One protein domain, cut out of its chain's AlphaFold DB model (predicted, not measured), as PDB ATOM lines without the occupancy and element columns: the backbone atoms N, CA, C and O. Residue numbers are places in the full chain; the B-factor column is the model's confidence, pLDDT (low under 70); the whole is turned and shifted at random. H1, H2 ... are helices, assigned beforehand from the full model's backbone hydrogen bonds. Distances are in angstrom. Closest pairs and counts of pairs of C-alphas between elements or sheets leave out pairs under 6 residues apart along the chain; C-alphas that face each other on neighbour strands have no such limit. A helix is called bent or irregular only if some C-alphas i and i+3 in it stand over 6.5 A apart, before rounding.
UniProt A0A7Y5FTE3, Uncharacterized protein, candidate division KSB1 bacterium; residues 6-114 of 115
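Overview. This is residues 6 to 114 of the 115 residues of an uncharacterized protein of candidate division KSB1 bacterium (UniProt A0A7Y5FTE3). Five helices run up and down as a bundle: H1, H2, H3 and H4 make a ring of four, in which H4 comes back to touch H1, and H5 packs on H4 while staying apart from H1 and H2. A short sixth helix, H6, touches no helix and lies with the last residues at one end of the longest axis. The printed part has 109 residues with six named helices, in the order H1 to H6, and no named strand; the class is all helix. It is compact, with a radius of gyration of the C-alphas of 13.9 A and spans of 41 by 30 by 24 A.

Along the chain. H1 covers residues 6 to 16, 14.9 A from first to last C-alpha, and begins with C-alpha 6 at (35.451, -37.302, -24.711). H2, residues 22 to 36, is the longest helix at 21.6 A. H3, residues 46 to 58, measures 19.6 A and begins with C-alpha 46 at (46.859, -33.511, -19.255). H4, residues 67 to 77, measures 15.5 A and is irregular: C-alphas 68 and 71 are 7.1 A apart. H5, residues 84 to 96, measures 18.3 A. H6, residues 100 to 107, measures 10.3 A and ends with C-alpha 107 at (20.195, -26.777, -2.530).

Arrangement. H1 to H5 form an up and down bundle, each helix running against the one before it, and each successive pair is a hairpin. H1 touches residues 22 to 28 of H2, closest at the C-alphas of Trp 15 and Val 25, 6.9 A, at a shallow tilt of 11 degrees. H2 touches H3 at a steep tilt of 44 degrees, closest at the C-alphas of His 26 and Glu 58, 4.9 A. H3 touches H4 with residues 49 to 53 alone, closest at the C-alphas of Ile 49 and Leu 77, 6.2 A. H4 also touches H1, closest at the C-alphas of Gln 16 and Arg 67, 5.9 A. H4 touches H5, closest at the C-alphas of Phe 76 and Gly 87, 5.6 A. H3 and H5 only just touch, with 3 pairs of C-alphas within 8 A, the closest being those of His 46 and Gln 84, 6.4 A. H1 and H3 are close but not clearly touching. Every O i to N i+4 pair is within hydrogen-bond range in H1, H5 and H6; the counts are 9 of 11 in H2, 8 of 9 in H3 and 5 of 7 in H4.

Size, cuts and confidence. The two C-alphas farthest apart are those of Gly 82 and Ser 109, 42.0 A. The printed part has no cut and no long link. The mean pLDDT of the printed part is 94.4; residue 38 alone is under 70.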
ATOM      1  N   THR A   6      36.736 -37.099 -24.028       93.44
ATOM      2  CA  THR A   6      35.451 -37.302 -24.711       93.44
ATOM      3  C   THR A   6      34.442 -38.018 -23.820       93.44
ATOM      4  O   THR A   6      33.312 -37.566 -23.718       93.44
ATOM      5  N   THR A   7      34.866 -39.062 -23.101       94.69
ATOM      6  CA  THR A   7      33.995 -39.809 -22.177       94.69
ATOM      7  C   THR A   7      33.406 -38.910 -21.086       94.69
ATOM      8  O   THR A   7      32.221 -39.006 -20.777       94.69
ATOM      9  N   VAL A   8      34.210 -38.005 -20.519       96.38
ATOM     10  CA  VAL A   8      33.735 -37.068 -19.486       96.38
ATOM     11  C   VAL A   8      32.882 -35.951 -20.093       96.38
ATOM     12  O   VAL A   8      31.877 -35.561 -19.509       96.38
ATOM     13  N   ILE A   9      33.224 -35.468 -21.290       97.19
ATOM     14  CA  ILE A   9      32.412 -34.482 -22.019       97.19
ATOM     15  C   ILE A   9      31.017 -35.043 -22.324       97.19
ATOM     16  O   ILE A   9      30.026 -34.336 -22.154       97.19
ATOM     17  N   GLU A  10      30.914 -36.302 -22.749       97.50
ATOM     18  CA  GLU A  10      29.630 -36.970 -22.985       97.50
ATOM     19  C   GLU A  10      28.812 -37.075 -21.693       97.50
ATOM     20  O   GLU A  10      27.647 -36.683 -21.688       97.50
ATOM     21  N   LEU A  11      29.439 -37.490 -20.584       98.06
ATOM     22  CA  LEU A  11      28.800 -37.543 -19.266       98.06
ATOM     23  C   LEU A  11      28.214 -36.182 -18.854       98.06
ATOM     24  O   LEU A  11      27.038 -36.082 -18.501       98.06
ATOM     25  N   LEU A  12      29.018 -35.120 -18.941       98.38
ATOM     26  CA  LEU A  12      28.578 -33.764 -18.611       98.38
ATOM     27  C   LEU A  12      27.488 -33.264 -19.570       98.38
ATOM     28  O   LEU A  12      26.564 -32.574 -19.148       98.38
ATOM     29  N   SER A  13      27.556 -33.628 -20.852       98.12
ATOM     30  CA  SER A  13      26.540 -33.258 -21.845       98.12
ATOM     31  C   SER A  13      25.201 -33.946 -21.575       98.12
ATOM     32  O   SER A  13      24.149 -33.314 -21.680       98.12
ATOM     33  N   ASP A  14      25.223 -35.221 -21.192       98.44
ATOM     34  CA  ASP A  14      24.021 -35.967 -20.826       98.44
ATOM     35  C   ASP A  14      23.387 -35.418 -19.544       98.44
ATOM     36  O   ASP A  14      22.159 -35.294 -19.471       98.44
ATOM     37  N   TRP A  15      24.207 -35.005 -18.571       98.31
ATOM     38  CA  TRP A  15      23.720 -34.312 -17.380       98.31
ATOM     39  C   TRP A  15      23.103 -32.955 -17.720       98.31
ATOM     40  O   TRP A  15      21.983 -32.669 -17.290       98.31
ATOM     41  N   GLN A  16      23.782 -32.143 -18.538       98.19
ATOM     42  CA  GLN A  16      23.294 -30.838 -18.989       98.19
ATOM     43  C   GLN A  16      21.949 -30.950 -19.718       98.19
ATOM     44  O   GLN A  16      21.074 -30.106 -19.533       98.19
ATOM     45  N   ALA A  17      21.782 -31.996 -20.529       97.88
ATOM     46  CA  ALA A  17      20.561 -32.278 -21.276       97.88
ATOM     47  C   ALA A  17      19.439 -32.899 -20.420       97.88
ATOM     48  O   ALA A  17      18.348 -33.137 -20.935       97.88
ATOM     49  N   GLY A  18      19.694 -33.192 -19.140       97.62
ATOM     50  CA  GLY A  18      18.727 -33.820 -18.239       97.62
ATOM     51  C   GLY A  18      18.441 -35.293 -18.547       97.62
ATOM     52  O   GLY A  18      17.435 -35.819 -18.082       97.62
ATOM     53  N   LYS A  19      19.298 -35.966 -19.329       98.31
ATOM     54  CA  LYS A  19      19.160 -37.407 -19.609       98.31
ATOM     55  C   LYS A  19      19.504 -38.263 -18.395       98.31
ATOM     56  O   LYS A  19      18.979 -39.363 -18.249       98.31
ATOM     57  N   ILE A  20      20.393 -37.746 -17.556       98.06
ATOM     58  CA  ILE A  20      20.743 -38.291 -16.250       98.06
ATOM     59  C   ILE A  20      20.601 -37.190 -15.195       98.06
ATOM     60  O   ILE A  20      20.728 -35.990 -15.482       98.06
ATOM     61  N   ASP A  21      20.294 -37.611 -13.978       97.25
ATOM     62  CA  ASP A  21      20.249 -36.761 -12.796       97.25
ATOM     63  C   ASP A  21      21.591 -36.792 -12.049       97.25
ATOM     64  O   ASP A  21      22.560 -37.420 -12.479       97.25
ATOM     65  N   GLU A  22      21.659 -36.076 -10.934       96.88
ATOM     66  CA  GLU A  22      22.861 -35.940 -10.112       96.88
ATOM     67  C   GLU A  22      23.375 -37.298  -9.611       96.88
ATOM     68  O   GLU A  22      24.584 -37.536  -9.579       96.88
ATOM     69  N   LYS A  23      22.453 -38.208  -9.277       96.25
ATOM     70  CA  LYS A  23      22.783 -39.565  -8.843       96.25
ATOM     71  C   LYS A  23      23.407 -40.366  -9.983       96.25
ATOM     72  O   LYS A  23      24.448 -40.983  -9.782       96.25
ATOM     73  N   GLY A  24      22.817 -40.321 -11.175       97.75
ATOM     74  CA  GLY A  24      23.370 -40.995 -12.349       97.75
ATOM     75  C   GLY A  24      24.765 -40.485 -12.725       97.75
ATOM     76  O   GLY A  24      25.610 -41.270 -13.155       97.75
ATOM     77  N   VAL A  25      25.035 -39.191 -12.528       98.00
ATOM     78  CA  VAL A  25      26.374 -38.616 -12.740       98.00
ATOM     79  C   VAL A  25      27.384 -39.151 -11.735       98.00
ATOM     80  O   VAL A  25      28.457 -39.584 -12.148       98.00
ATOM     81  N   HIS A  26      27.036 -39.152 -10.449       97.19
ATOM     82  CA  HIS A  26      27.886 -39.679  -9.383       97.19
ATOM     83  C   HIS A  26      28.223 -41.150  -9.621       97.19
ATOM     84  O   HIS A  26      29.399 -41.488  -9.737       97.19
ATOM     85  N   GLU A  27      27.218 -42.010  -9.804       96.75
ATOM     86  CA  GLU A  27      27.432 -43.445 -10.044       96.75
ATOM     87  C   GLU A  27      28.311 -43.686 -11.281       96.75
ATOM     88  O   GLU A  27      29.162 -44.578 -11.302       96.75
ATOM     89  N   LYS A  28      28.141 -42.876 -12.334       97.06
ATOM     90  CA  LYS A  28      28.971 -42.991 -13.533       97.06
ATOM     91  C   LYS A  28      30.405 -42.523 -13.295       97.06
ATOM     92  O   LYS A  28      31.321 -43.137 -13.838       97.06
ATOM     93  N   ALA A  29      30.609 -41.455 -12.528       96.25
ATOM     94  CA  ALA A  29      31.935 -40.956 -12.183       96.25
ATOM     95  C   ALA A  29      32.713 -41.965 -11.325       96.25
ATOM     96  O   ALA A  29      33.867 -42.252 -11.641       96.25
ATOM     97  N   GLU A  30      32.060 -42.574 -10.332       94.31
ATOM     98  CA  GLU A  30      32.622 -43.637  -9.491       94.31
ATOM     99  C   GLU A  30      33.092 -44.830 -10.345       94.31
ATOM    100  O   GLU A  30      34.272 -45.184 -10.326       94.31
ATOM    101  N   GLN A  31      32.225 -45.358 -11.220       94.25
ATOM    102  CA  GLN A  31      32.571 -46.450 -12.148       94.25
ATOM    103  C   GLN A  31      33.762 -46.127 -13.061       94.25
ATOM    104  O   GLN A  31      34.506 -47.019 -13.476       94.25
ATOM    105  N   LEU A  32      33.905 -44.860 -13.460       93.44
ATOM    106  CA  LEU A  32      35.021 -44.405 -14.284       93.44
ATOM    107  C   LEU A  32      36.311 -44.331 -13.445       93.44
ATOM    108  O   LEU A  32      37.353 -44.811 -13.889       93.44
ATOM    109  N   LEU A  33      36.265 -43.810 -12.220       90.88
ATOM    110  CA  LEU A  33      37.433 -43.774 -11.332       90.88
ATOM    111  C   LEU A  33      37.951 -45.171 -10.977       90.88
ATOM    112  O   LEU A  33      39.163 -45.396 -11.030       90.88
ATOM    113  N   GLU A  34      37.059 -46.125 -10.701       90.69
ATOM    114  CA  GLU A  34      37.426 -47.520 -10.414       90.69
ATOM    115  C   GLU A  34      38.277 -48.145 -11.530       90.69
ATOM    116  O   GLU A  34      39.195 -48.922 -11.268       90.69
ATOM    117  N   GLN A  35      38.034 -47.772 -12.790       89.38
ATOM    118  CA  GLN A  35      38.787 -48.284 -13.941       89.38
ATOM    119  C   GLN A  35      40.188 -47.672 -14.083       89.38
ATOM    120  O   GLN A  35      41.020 -48.225 -14.808       89.38
ATOM    121  N   LEU A  36      40.456 -46.527 -13.447       83.56
ATOM    122  CA  LEU A  36      41.717 -45.793 -13.586       83.56
ATOM    123  C   LEU A  36      42.807 -46.247 -12.611       83.56
ATOM    124  O   LEU A  36      43.963 -45.885 -12.826       83.56
ATOM    125  N   ASN A  37      42.484 -47.055 -11.593       73.88
ATOM    126  CA  ASN A  37      43.418 -47.471 -10.537       73.88
ATOM    127  C   ASN A  37      44.146 -46.282  -9.865       73.88
ATOM    128  O   ASN A  37      45.366 -46.319  -9.727       73.88
ATOM    129  N   TRP A  38      43.405 -45.232  -9.480       68.50
ATOM    130  CA  TRP A  38      43.880 -44.065  -8.704       68.50
ATOM    131  C   TRP A  38      45.298 -43.568  -9.059       68.50
ATOM    132  O   TRP A  38      46.219 -43.652  -8.244       68.50
ATOM    133  N   PRO A  39      45.508 -43.056 -10.282       72.44
ATOM    134  CA  PRO A  39      46.823 -42.605 -10.702       72.44
ATOM    135  C   PRO A  39      47.159 -41.241 -10.086       72.44
ATOM    136  O   PRO A  39      46.406 -40.278 -10.231       72.44
ATOM    137  N   GLU A  40      48.331 -41.125  -9.461       78.19
ATOM    138  CA  GLU A  40      48.873 -39.828  -9.050       78.19
ATOM    139  C   GLU A  40      49.463 -39.106 -10.272       78.19
ATOM    140  O   GLU A  40      50.565 -39.406 -10.738       78.19
ATOM    141  N   TYR A  41      48.705 -38.158 -10.821       87.38
ATOM    142  CA  TYR A  41      49.161 -37.275 -11.892       87.38
ATOM    143  C   TYR A  41      49.520 -35.895 -11.343       87.38
ATOM    144  O   TYR A  41      48.794 -35.322 -10.533       87.38
ATOM    145  N   THR A  42      50.617 -35.317 -11.830       90.75
ATOM    146  CA  THR A  42      50.940 -33.915 -11.544       90.75
ATOM    147  C   THR A  42      49.984 -32.987 -12.297       90.75
ATOM    148  O   THR A  42      49.416 -33.364 -13.323       90.75
ATOM    149  N   GLN A  43      49.847 -31.737 -11.841       90.38
ATOM    150  CA  GLN A  43      49.012 -30.732 -12.521       90.38
ATOM    151  C   GLN A  43      49.472 -30.427 -13.959       90.38
ATOM    152  O   GLN A  43      48.698 -29.893 -14.746       90.38
ATOM    153  N   GLU A  44      50.710 -30.765 -14.322       90.81
ATOM    154  CA  GLU A  44      51.238 -30.605 -15.682       90.81
ATOM    155  C   GLU A  44      50.777 -31.726 -16.629       90.81
ATOM    156  O   GLU A  44      50.759 -31.552 -17.850       90.81
ATOM    157  N   ASP A  45      50.356 -32.871 -16.086       89.88
ATOM    158  CA  ASP A  45      49.832 -33.969 -16.882       89.88
ATOM    159  C   ASP A  45      48.414 -33.644 -17.359       89.88
ATOM    160  O   ASP A  45      47.510 -33.368 -16.573       89.88
ATOM    161  N   HIS A  46      48.180 -33.732 -18.665       87.38
ATOM    162  CA  HIS A  46      46.859 -33.511 -19.255       87.38
ATOM    163  C   HIS A  46      45.765 -34.453 -18.721       87.38
ATOM    164  O   HIS A  46      44.584 -34.104 -18.802       87.38
ATOM    165  N   ARG A  47      46.142 -35.633 -18.207       90.44
ATOM    166  CA  ARG A  47      45.238 -36.623 -17.607       90.44
ATOM    167  C   ARG A  47      44.762 -36.201 -16.222       90.44
ATOM    168  O   ARG A  47      43.659 -36.585 -15.847       90.44
ATOM    169  N   SER A  48      45.535 -35.372 -15.512       93.25
ATOM    170  CA  SER A  48      45.145 -34.846 -14.195       93.25
ATOM    171  C   SER A  48      43.812 -34.100 -14.252       93.25
ATOM    172  O   SER A  48      43.000 -34.248 -13.354       93.25
ATOM    173  N   ILE A  49      43.541 -33.389 -15.350       95.12
ATOM    174  CA  ILE A  49      42.289 -32.650 -15.569       95.12
ATOM    175  C   ILE A  49      41.080 -33.595 -15.620       95.12
ATOM    176  O   ILE A  49      40.041 -33.314 -15.035       95.12
ATOM    177  N   VAL A  50      41.209 -34.725 -16.324       94.31
ATOM    178  CA  VAL A  50      40.134 -35.725 -16.428       94.31
ATOM    179  C   VAL A  50      39.876 -36.363 -15.069       94.31
ATOM    180  O   VAL A  50      38.723 -36.495 -14.669       94.31
ATOM    181  N   VAL A  51      40.949 -36.735 -14.367       94.38
ATOM    182  CA  VAL A  51      40.864 -37.336 -13.032       94.38
ATOM    183  C   VAL A  51      40.235 -36.364 -12.038       94.38
ATOM    184  O   VAL A  51      39.317 -36.760 -11.335       94.38
ATOM    185  N   GLU A  52      40.647 -35.097 -12.037       95.81
ATOM    186  CA  GLU A  52      40.098 -34.061 -11.155       95.81
ATOM    187  C   GLU A  52      38.586 -33.900 -11.333       95.81
ATOM    188  O   GLU A  52      37.846 -33.915 -10.352       95.81
ATOM    189  N   ILE A  53      38.103 -33.793 -12.577       97.00
ATOM    190  CA  ILE A  53      36.660 -33.692 -12.828       97.00
ATOM    191  C   ILE A  53      35.934 -34.934 -12.312       97.00
ATOM    192  O   ILE A  53      34.910 -34.806 -11.649       97.00
ATOM    193  N   LEU A  54      36.456 -36.132 -12.578       96.19
ATOM    194  CA  LEU A  54      35.827 -37.364 -12.105       96.19
ATOM    195  C   LEU A  54      35.807 -37.457 -10.578       96.19
ATOM    196  O   LEU A  54      34.772 -37.811 -10.025       96.19
ATOM    197  N   MET A  55      36.898 -37.086  -9.902       94.94
ATOM    198  CA  MET A  55      36.958 -37.026  -8.438       94.94
ATOM    199  C   MET A  55      35.912 -36.061  -7.885       94.94
ATOM    200  O   MET A  55      35.187 -36.397  -6.960       94.94
ATOM    201  N   GLN A  56      35.763 -34.882  -8.484       96.31
ATOM    202  CA  GLN A  56      34.738 -33.937  -8.055       96.31
ATOM    203  C   GLN A  56      33.310 -34.451  -8.275       96.31
ATOM    204  O   GLN A  56      32.445 -34.231  -7.429       96.31
ATOM    205  N   LEU A  57      33.058 -35.141  -9.392       97.25
ATOM    206  CA  LEU A  57      31.754 -35.735  -9.686       97.25
ATOM    207  C   LEU A  57      31.444 -36.970  -8.823       97.25
ATOM    208  O   LEU A  57      30.274 -37.276  -8.615       97.25
ATOM    209  N   GLU A  58      32.448 -37.669  -8.301       95.69
ATOM    210  CA  GLU A  58      32.254 -38.766  -7.342       95.69
ATOM    211  C   GLU A  58      31.799 -38.235  -5.974       95.69
ATOM    212  O   GLU A  58      30.877 -38.771  -5.377       95.69
ATOM    213  N   ILE A  59      32.297 -37.075  -5.537       94.56
ATOM    214  CA  ILE A  59      31.802 -36.382  -4.331       94.56
ATOM    215  C   ILE A  59      30.872 -35.194  -4.645       94.56
ATOM    216  O   ILE A  59      30.833 -34.203  -3.906       94.56
ATOM    217  N   LEU A  60      30.089 -35.294  -5.726       94.81
ATOM    218  CA  LEU A  60      29.248 -34.223  -6.290       94.81
ATOM    219  C   LEU A  60      28.318 -33.566  -5.262       94.81
ATOM    220  O   LEU A  60      28.187 -32.339  -5.227       94.81
ATOM    221  N   ASN A  61      27.681 -34.373  -4.410       93.69
ATOM    222  CA  ASN A  61      26.782 -33.892  -3.357       93.69
ATOM    223  C   ASN A  61      27.534 -33.086  -2.287       93.69
ATOM    224  O   ASN A  61      27.068 -32.021  -1.887       93.69
ATOM    225  N   HIS A  62      28.710 -33.555  -1.864       92.06
ATOM    226  CA  HIS A  62      29.531 -32.897  -0.845       92.06
ATOM    227  C   HIS A  62      30.112 -31.574  -1.350       92.06
ATOM    228  O   HIS A  62      30.179 -30.601  -0.601       92.06
ATOM    229  N   GLN A  63      30.492 -31.528  -2.628       93.44
ATOM    230  CA  GLN A  63      31.045 -30.340  -3.282       93.44
ATOM    231  C   GLN A  63      29.967 -29.361  -3.782       93.44
ATOM    232  O   GLN A  63      30.294 -28.301  -4.313       93.44
ATOM    233  N   LEU A  64      28.676 -29.676  -3.592       95.81
ATOM    234  CA  LEU A  64      27.542 -28.850  -4.030       95.81
ATOM    235  C   LEU A  64      27.622 -28.490  -5.523       95.81
ATOM    236  O   LEU A  64      27.320 -27.364  -5.926       95.81
ATOM    237  N   ILE A  65      28.061 -29.441  -6.342       97.06
ATOM    238  CA  ILE A  65      28.215 -29.248  -7.785       97.06
ATOM    239  C   ILE A  65      26.865 -29.443  -8.451       97.06
ATOM    240  O   ILE A  65      26.159 -30.402  -8.169       97.06
ATOM    241  N   THR A  66      26.520 -28.561  -9.369       96.62
ATOM    242  CA  THR A  66      25.246 -28.480 -10.076       96.62
ATOM    243  C   THR A  66      25.473 -28.369 -11.582       96.62
ATOM    244  O   THR A  66      26.594 -28.166 -12.049       96.62
ATOM    245  N   ARG A  67      24.390 -28.428 -12.366       97.19
ATOM    246  CA  ARG A  67      24.460 -28.211 -13.820       97.19
ATOM    247  C   ARG A  67      25.013 -26.833 -14.205       97.19
ATOM    248  O   ARG A  67      25.582 -26.702 -15.282       97.19
ATOM    249  N   ASP A  68      24.898 -25.831 -13.333       97.12
ATOM    250  CA  ASP A  68      25.432 -24.487 -13.588       97.12
ATOM    251  C   ASP A  68      26.970 -24.469 -13.635       97.12
ATOM    252  O   ASP A  68      27.557 -23.551 -14.204       97.12
ATOM    253  N   ASP A  69      27.628 -25.496 -13.080       98.06
ATOM    254  CA  ASP A  69      29.088 -25.626 -13.056       98.06
ATOM    255  C   ASP A  69      29.659 -26.285 -14.326       98.06
ATOM    256  O   ASP A  69      30.861 -26.203 -14.596       98.06
ATOM    257  N   ILE A  70      28.802 -26.897 -15.152       98.31
ATOM    258  CA  ILE A  70      29.206 -27.630 -16.359       98.31
ATOM    259  C   ILE A  70      30.027 -26.765 -17.332       98.31
ATOM    260  O   ILE A  70      31.045 -27.261 -17.819       98.31
ATOM    261  N   PRO A  71      29.693 -25.488 -17.616       98.44
ATOM    262  CA  PRO A  71      30.519 -24.654 -18.489       98.44
ATOM    263  C   PRO A  71      31.970 -24.507 -18.009       98.44
ATOM    264  O   PRO A  71      32.889 -24.564 -18.827       98.44
ATOM    265  N   ALA A  72      32.195 -24.378 -16.697       98.38
ATOM    266  CA  ALA A  72      33.540 -24.291 -16.130       98.38
ATOM    267  C   ALA A  72      34.285 -25.630 -16.233       98.38
ATOM    268  O   ALA A  72      35.456 -25.661 -16.612       98.38
ATOM    269  N   MET A  73      33.591 -26.745 -15.986       98.50
ATOM    270  CA  MET A  73      34.145 -28.093 -16.168       98.50
ATOM    271  C   MET A  73      34.546 -28.361 -17.621       98.50
ATOM    272  O   MET A  73      35.630 -28.882 -17.888       98.50
ATOM    273  N   MET A  74      33.694 -27.969 -18.572       98.25
ATOM    274  CA  MET A  74      33.967 -28.090 -20.004       98.25
ATOM    275  C   MET A  74      35.178 -27.251 -20.411       98.25
ATOM    276  O   MET A  74      36.053 -27.758 -21.112       98.25
ATOM    277  N   ALA A  75      35.266 -26.005 -19.938       98.00
ATOM    278  CA  ALA A  75      36.421 -25.148 -20.190       98.00
ATOM    279  C   ALA A  75      37.716 -25.778 -19.651       98.00
ATOM    280  O   ALA A  75      38.723 -25.823 -20.359       98.00
ATOM    281  N   PHE A  76      37.677 -26.348 -18.441       98.00
ATOM    282  CA  PHE A  76      38.836 -27.015 -17.857       98.00
ATOM    283  C   PHE A  76      39.247 -28.260 -18.662       98.00
ATOM    284  O   PHE A  76      40.417 -28.388 -19.035       98.00
ATOM    285  N   LEU A  77      38.297 -29.119 -19.053       96.81
ATOM    286  CA  LEU A  77      38.535 -30.284 -19.925       96.81
ATOM    287  C   LEU A  77      39.117 -29.906 -21.295       96.81
ATOM    288  O   LEU A  77      39.909 -30.662 -21.868       96.81
ATOM    289  N   GLN A  78      38.742 -28.738 -21.818       96.25
ATOM    290  CA  GLN A  78      39.215 -28.207 -23.097       96.25
ATOM    291  C   GLN A  78      40.589 -27.527 -23.013       96.25
ATOM    292  O   GLN A  78      41.104 -27.092 -24.043       96.25
ATOM    293  N   THR A  79      41.233 -27.492 -21.840       96.81
ATOM    294  CA  THR A  79      42.587 -26.943 -21.690       96.81
ATOM    295  C   THR A  79      43.562 -27.607 -22.667       96.81
ATOM    296  O   THR A  79      43.773 -28.832 -22.653       96.81
ATOM    297  N   SER A  80      44.168 -26.780 -23.519       94.44
ATOM    298  CA  SER A  80      45.146 -27.190 -24.525       94.44
ATOM    299  C   SER A  80      46.402 -27.795 -23.897       94.44
ATOM    300  O   SER A  80      46.801 -27.449 -22.783       94.44
ATOM    301  N   SER A  81      47.068 -28.684 -24.636       91.06
ATOM    302  CA  SER A  81      48.370 -29.214 -24.218       91.06
ATOM    303  C   SER A  81      49.387 -28.077 -24.054       91.06
ATOM    304  O   SER A  81      49.460 -27.182 -24.896       91.06
ATOM    305  N   GLY A  82      50.147 -28.096 -22.960       94.00
ATOM    306  CA  GLY A  82      51.085 -27.038 -22.582       94.00
ATOM    307  C   GLY A  82      50.448 -25.872 -21.817       94.00
ATOM    308  O   GLY A  82      51.163 -24.950 -21.439       94.00
ATOM    309  N   GLN A  83      49.130 -25.888 -21.582       96.62
ATOM    310  CA  GLN A  83      48.400 -24.858 -20.825       96.62
ATOM    311  C   GLN A  83      47.790 -25.388 -19.520       96.62
ATOM    312  O   GLN A  83      46.968 -24.717 -18.904       96.62
ATOM    313  N   GLN A  84      48.186 -26.580 -19.068       96.50
ATOM    314  CA  GLN A  84      47.568 -27.256 -17.925       96.50
ATOM    315  C   GLN A  84      47.612 -26.406 -16.652       96.50
ATOM    316  O   GLN A  84      46.593 -26.266 -15.986       96.50
ATOM    317  N   LEU A  85      48.749 -25.772 -16.347       96.56
ATOM    318  CA  LEU A  85      48.877 -24.910 -15.166       96.56
ATOM    319  C   LEU A  85      47.926 -23.706 -15.205       96.56
ATOM    320  O   LEU A  85      47.378 -23.322 -14.171       96.56
ATOM    321  N   GLN A  86      47.710 -23.130 -16.390       97.31
ATOM    322  CA  GLN A  86      46.755 -22.040 -16.577       97.31
ATOM    323  C   GLN A  86      45.317 -22.554 -16.435       97.31
ATOM    324  O   GLN A  86      44.547 -21.967 -15.685       97.31
ATOM    325  N   GLY A  87      44.991 -23.710 -17.024       97.88
ATOM    326  CA  GLY A  87      43.698 -24.368 -16.821       97.88
ATOM    327  C   GLY A  87      43.400 -24.645 -15.345       97.88
ATOM    328  O   GLY A  87      42.317 -24.329 -14.869       97.88
ATOM    329  N   TRP A  88      44.378 -25.142 -14.581       97.94
ATOM    330  CA  TRP A  88      44.258 -25.344 -13.131       97.94
ATOM    331  C   TRP A  88      44.067 -24.038 -12.357       97.94
ATOM    332  O   TRP A  88      43.357 -24.000 -11.352       97.94
ATOM    333  N   LYS A  89      44.715 -22.956 -12.794       98.25
ATOM    334  CA  LYS A  89      44.526 -21.628 -12.209       98.25
ATOM    335  C   LYS A  89      43.103 -21.122 -12.443       98.25
ATOM    336  O   LYS A  89      42.481 -20.671 -11.486       98.25
ATOM    337  N   ASP A  90      42.596 -21.232 -13.666       98.19
ATOM    338  CA  ASP A  90      41.241 -20.799 -14.017       98.19
ATOM    339  C   ASP A  90      40.183 -21.669 -13.329       98.19
ATOM    340  O   ASP A  90      39.188 -21.156 -12.823       98.19
ATOM    341  N   TRP A  91      40.449 -22.972 -13.211       98.06
ATOM    342  CA  TRP A  91      39.619 -23.910 -12.464       98.06
ATOM    343  C   TRP A  91      39.496 -23.541 -10.984       98.06
ATOM    344  O   TRP A  91      38.394 -23.480 -10.448       98.06
ATOM    345  N   ARG A  92      40.613 -23.226 -10.316       97.94
ATOM    346  CA  ARG A  92      40.582 -22.753  -8.922       97.94
ATOM    347  C   ARG A  92      39.856 -21.417  -8.791       97.94
ATOM    348  O   ARG A  92      39.003 -21.277  -7.925       97.94
ATOM    349  N   ALA A  93      40.139 -20.475  -9.691       98.44
ATOM    350  CA  ALA A  93      39.484 -19.171  -9.694       98.44
ATOM    351  C   ALA A  93      37.960 -19.280  -9.862       98.44
ATOM    352  O   ALA A  93      37.222 -18.494  -9.269       98.44
ATOM    353  N   TYR A  94      37.483 -20.262 -10.634       98.31
ATOM    354  CA  TYR A  94      36.063 -20.568 -10.734       98.31
ATOM    355  C   TYR A  94      35.472 -20.939  -9.370       98.31
ATOM    356  O   TYR A  94      34.545 -20.269  -8.920       98.31
ATOM    357  N   TRP A  95      36.036 -21.937  -8.685       97.56
ATOM    358  CA  TRP A  95      35.550 -22.369  -7.368       97.56
ATOM    359  C   TRP A  95      35.623 -21.257  -6.315       97.56
ATOM    360  O   TRP A  95      34.668 -21.071  -5.561       97.56
ATOM    361  N   ASP A  96      36.695 -20.463  -6.325       97.69
ATOM    362  CA  ASP A  96      36.880 -19.319  -5.421       97.69
ATOM    363  C   ASP A  96      35.838 -18.205  -5.642       97.69
ATOM    364  O   ASP A  96      35.590 -17.391  -4.751       97.69
ATOM    365  N   SER A  97      35.217 -18.151  -6.825       97.38
ATOM    366  CA  SER A  97      34.203 -17.143  -7.158       97.38
ATOM    367  C   SER A  97      32.795 -17.480  -6.655       97.38
ATOM    368  O   SER A  97      31.907 -16.624  -6.692       97.38
ATOM    369  N   LEU A  98      32.562 -18.714  -6.197       96.81
ATOM    370  CA  LEU A  98      31.225 -19.194  -5.856       96.81
ATOM    371  C   LEU A  98      30.815 -18.801  -4.434       96.81
ATOM    372  O   LEU A  98      31.538 -19.009  -3.462       96.81
ATOM    373  N   ASP A  99      29.577 -18.327  -4.283       96.38
ATOM    374  CA  ASP A  99      28.946 -18.169  -2.970       96.38
ATOM    375  C   ASP A  99      28.414 -19.523  -2.475       96.38
ATOM    376  O   ASP A  99      27.238 -19.874  -2.635       96.38
ATOM    377  N   ILE A 100      29.312 -20.306  -1.872       93.69
ATOM    378  CA  ILE A 100      29.011 -21.642  -1.343       93.69
ATOM    379  C   ILE A 100      27.914 -21.595  -0.273       93.69
ATOM    380  O   ILE A 100      27.095 -22.513  -0.184       93.69
ATOM    381  N   LYS A 101      27.838 -20.514   0.517       94.25
ATOM    382  CA  LYS A 101      26.813 -20.370   1.556       94.25
ATOM    383  C   LYS A 101      25.427 -20.259   0.926       94.25
ATOM    384  O   LYS A 101      24.540 -21.043   1.268       94.25
ATOM    385  N   LYS A 102      25.256 -19.341  -0.026       95.00
ATOM    386  CA  LYS A 102      23.998 -19.177  -0.763       95.00
ATOM    387  C   LYS A 102      23.628 -20.442  -1.532       95.00
ATOM    388  O   LYS A 102      22.458 -20.833  -1.568       95.00
ATOM    389  N   ARG A 103      24.614 -21.111  -2.133       95.06
ATOM    390  CA  ARG A 103      24.394 -22.372  -2.847       95.06
ATOM    391  C   ARG A 103      23.867 -23.465  -1.919       95.06
ATOM    392  O   ARG A 103      22.854 -24.083  -2.235       95.06
ATOM    393  N   LYS A 104      24.471 -23.643  -0.741       94.38
ATOM    394  CA  LYS A 104      23.995 -24.590   0.279       94.38
ATOM    395  C   LYS A 104      22.560 -24.296   0.720       94.38
ATOM    396  O   LYS A 104      21.763 -25.218   0.865       94.38
ATOM    397  N   GLU A 105      22.219 -23.024   0.922       94.12
ATOM    398  CA  GLU A 105      20.851 -22.608   1.261       94.12
ATOM    399  C   GLU A 105      19.856 -22.968   0.148       94.12
ATOM    400  O   GLU A 105      18.776 -23.482   0.432       94.12
ATOM    401  N   THR A 106      20.249 -22.762  -1.111       93.50
ATOM    402  CA  THR A 106      19.413 -23.020  -2.294       93.50
ATOM    403  C   THR A 106      19.197 -24.517  -2.523       93.50
ATOM    404  O   THR A 106      18.095 -24.948  -2.847       93.50
ATOM    405  N   LEU A 107      20.235 -25.329  -2.313       94.94
ATOM    406  CA  LEU A 107      20.195 -26.777  -2.530       94.94
ATOM    407  C   LEU A 107      19.558 -27.555  -1.374       94.94
ATOM    408  O   LEU A 107      19.295 -28.744  -1.521       94.94
ATOM    409  N   ARG A 108      19.249 -26.905  -0.246       91.31
ATOM    410  CA  ARG A 108      18.700 -27.564   0.950       91.31
ATOM    411  C   ARG A 108      17.390 -28.317   0.696       91.31
ATOM    412  O   ARG A 108      17.101 -29.276   1.402       91.31
ATOM    413  N   SER A 109      16.587 -27.874  -0.271       90.62
ATOM    414  CA  SER A 109      15.336 -28.540  -0.650       90.62
ATOM    415  C   SER A 109      15.523 -29.693  -1.637       90.62
ATOM    416  O   SER A 109      14.554 -30.392  -1.917       90.62
ATOM    417  N   ASN A 110      16.723 -29.881  -2.195       91.56
ATOM    418  CA  ASN A 110      17.021 -30.995  -3.082       91.56
ATOM    419  C   ASN A 110      17.505 -32.198  -2.245       91.56
ATOM    420  O   ASN A 110      18.579 -32.110  -1.642       91.56
ATOM    421  N   PRO A 111      16.761 -33.325  -2.228       91.12
ATOM    422  CA  PRO A 111      17.098 -34.496  -1.420       91.12
ATOM    423  C   PRO A 111      18.516 -35.025  -1.647       91.12
ATOM    424  O   PRO A 111      19.147 -35.503  -0.707       91.12
ATOM    425  N   TYR A 112      19.032 -34.901  -2.873       92.12
ATOM    426  CA  TYR A 112      20.353 -35.400  -3.240       92.12
ATOM    427  C   TYR A 112      21.498 -34.654  -2.534       92.12
ATOM    428  O   TYR A 112      22.503 -35.257  -2.175       92.12
ATOM    429  N   TYR A 113      21.337 -33.349  -2.293       92.25
ATOM    430  CA  TYR A 113      22.351 -32.503  -1.644       92.25
ATOM    431  C   TYR A 113      22.115 -32.317  -0.142       92.25
ATOM    432  O   TYR A 113      22.896 -31.649   0.531       92.25
ATOM    433  N   SER A 114      21.014 -32.854   0.385       83.44
ATOM    434  CA  SER A 114      20.650 -32.738   1.803       83.44
ATOM    435  C   SER A 114      21.182 -33.872   2.684       83.44
ATOM    436  O   SER A 114      20.825 -33.924   3.862       83.44
TER     437      SER A 114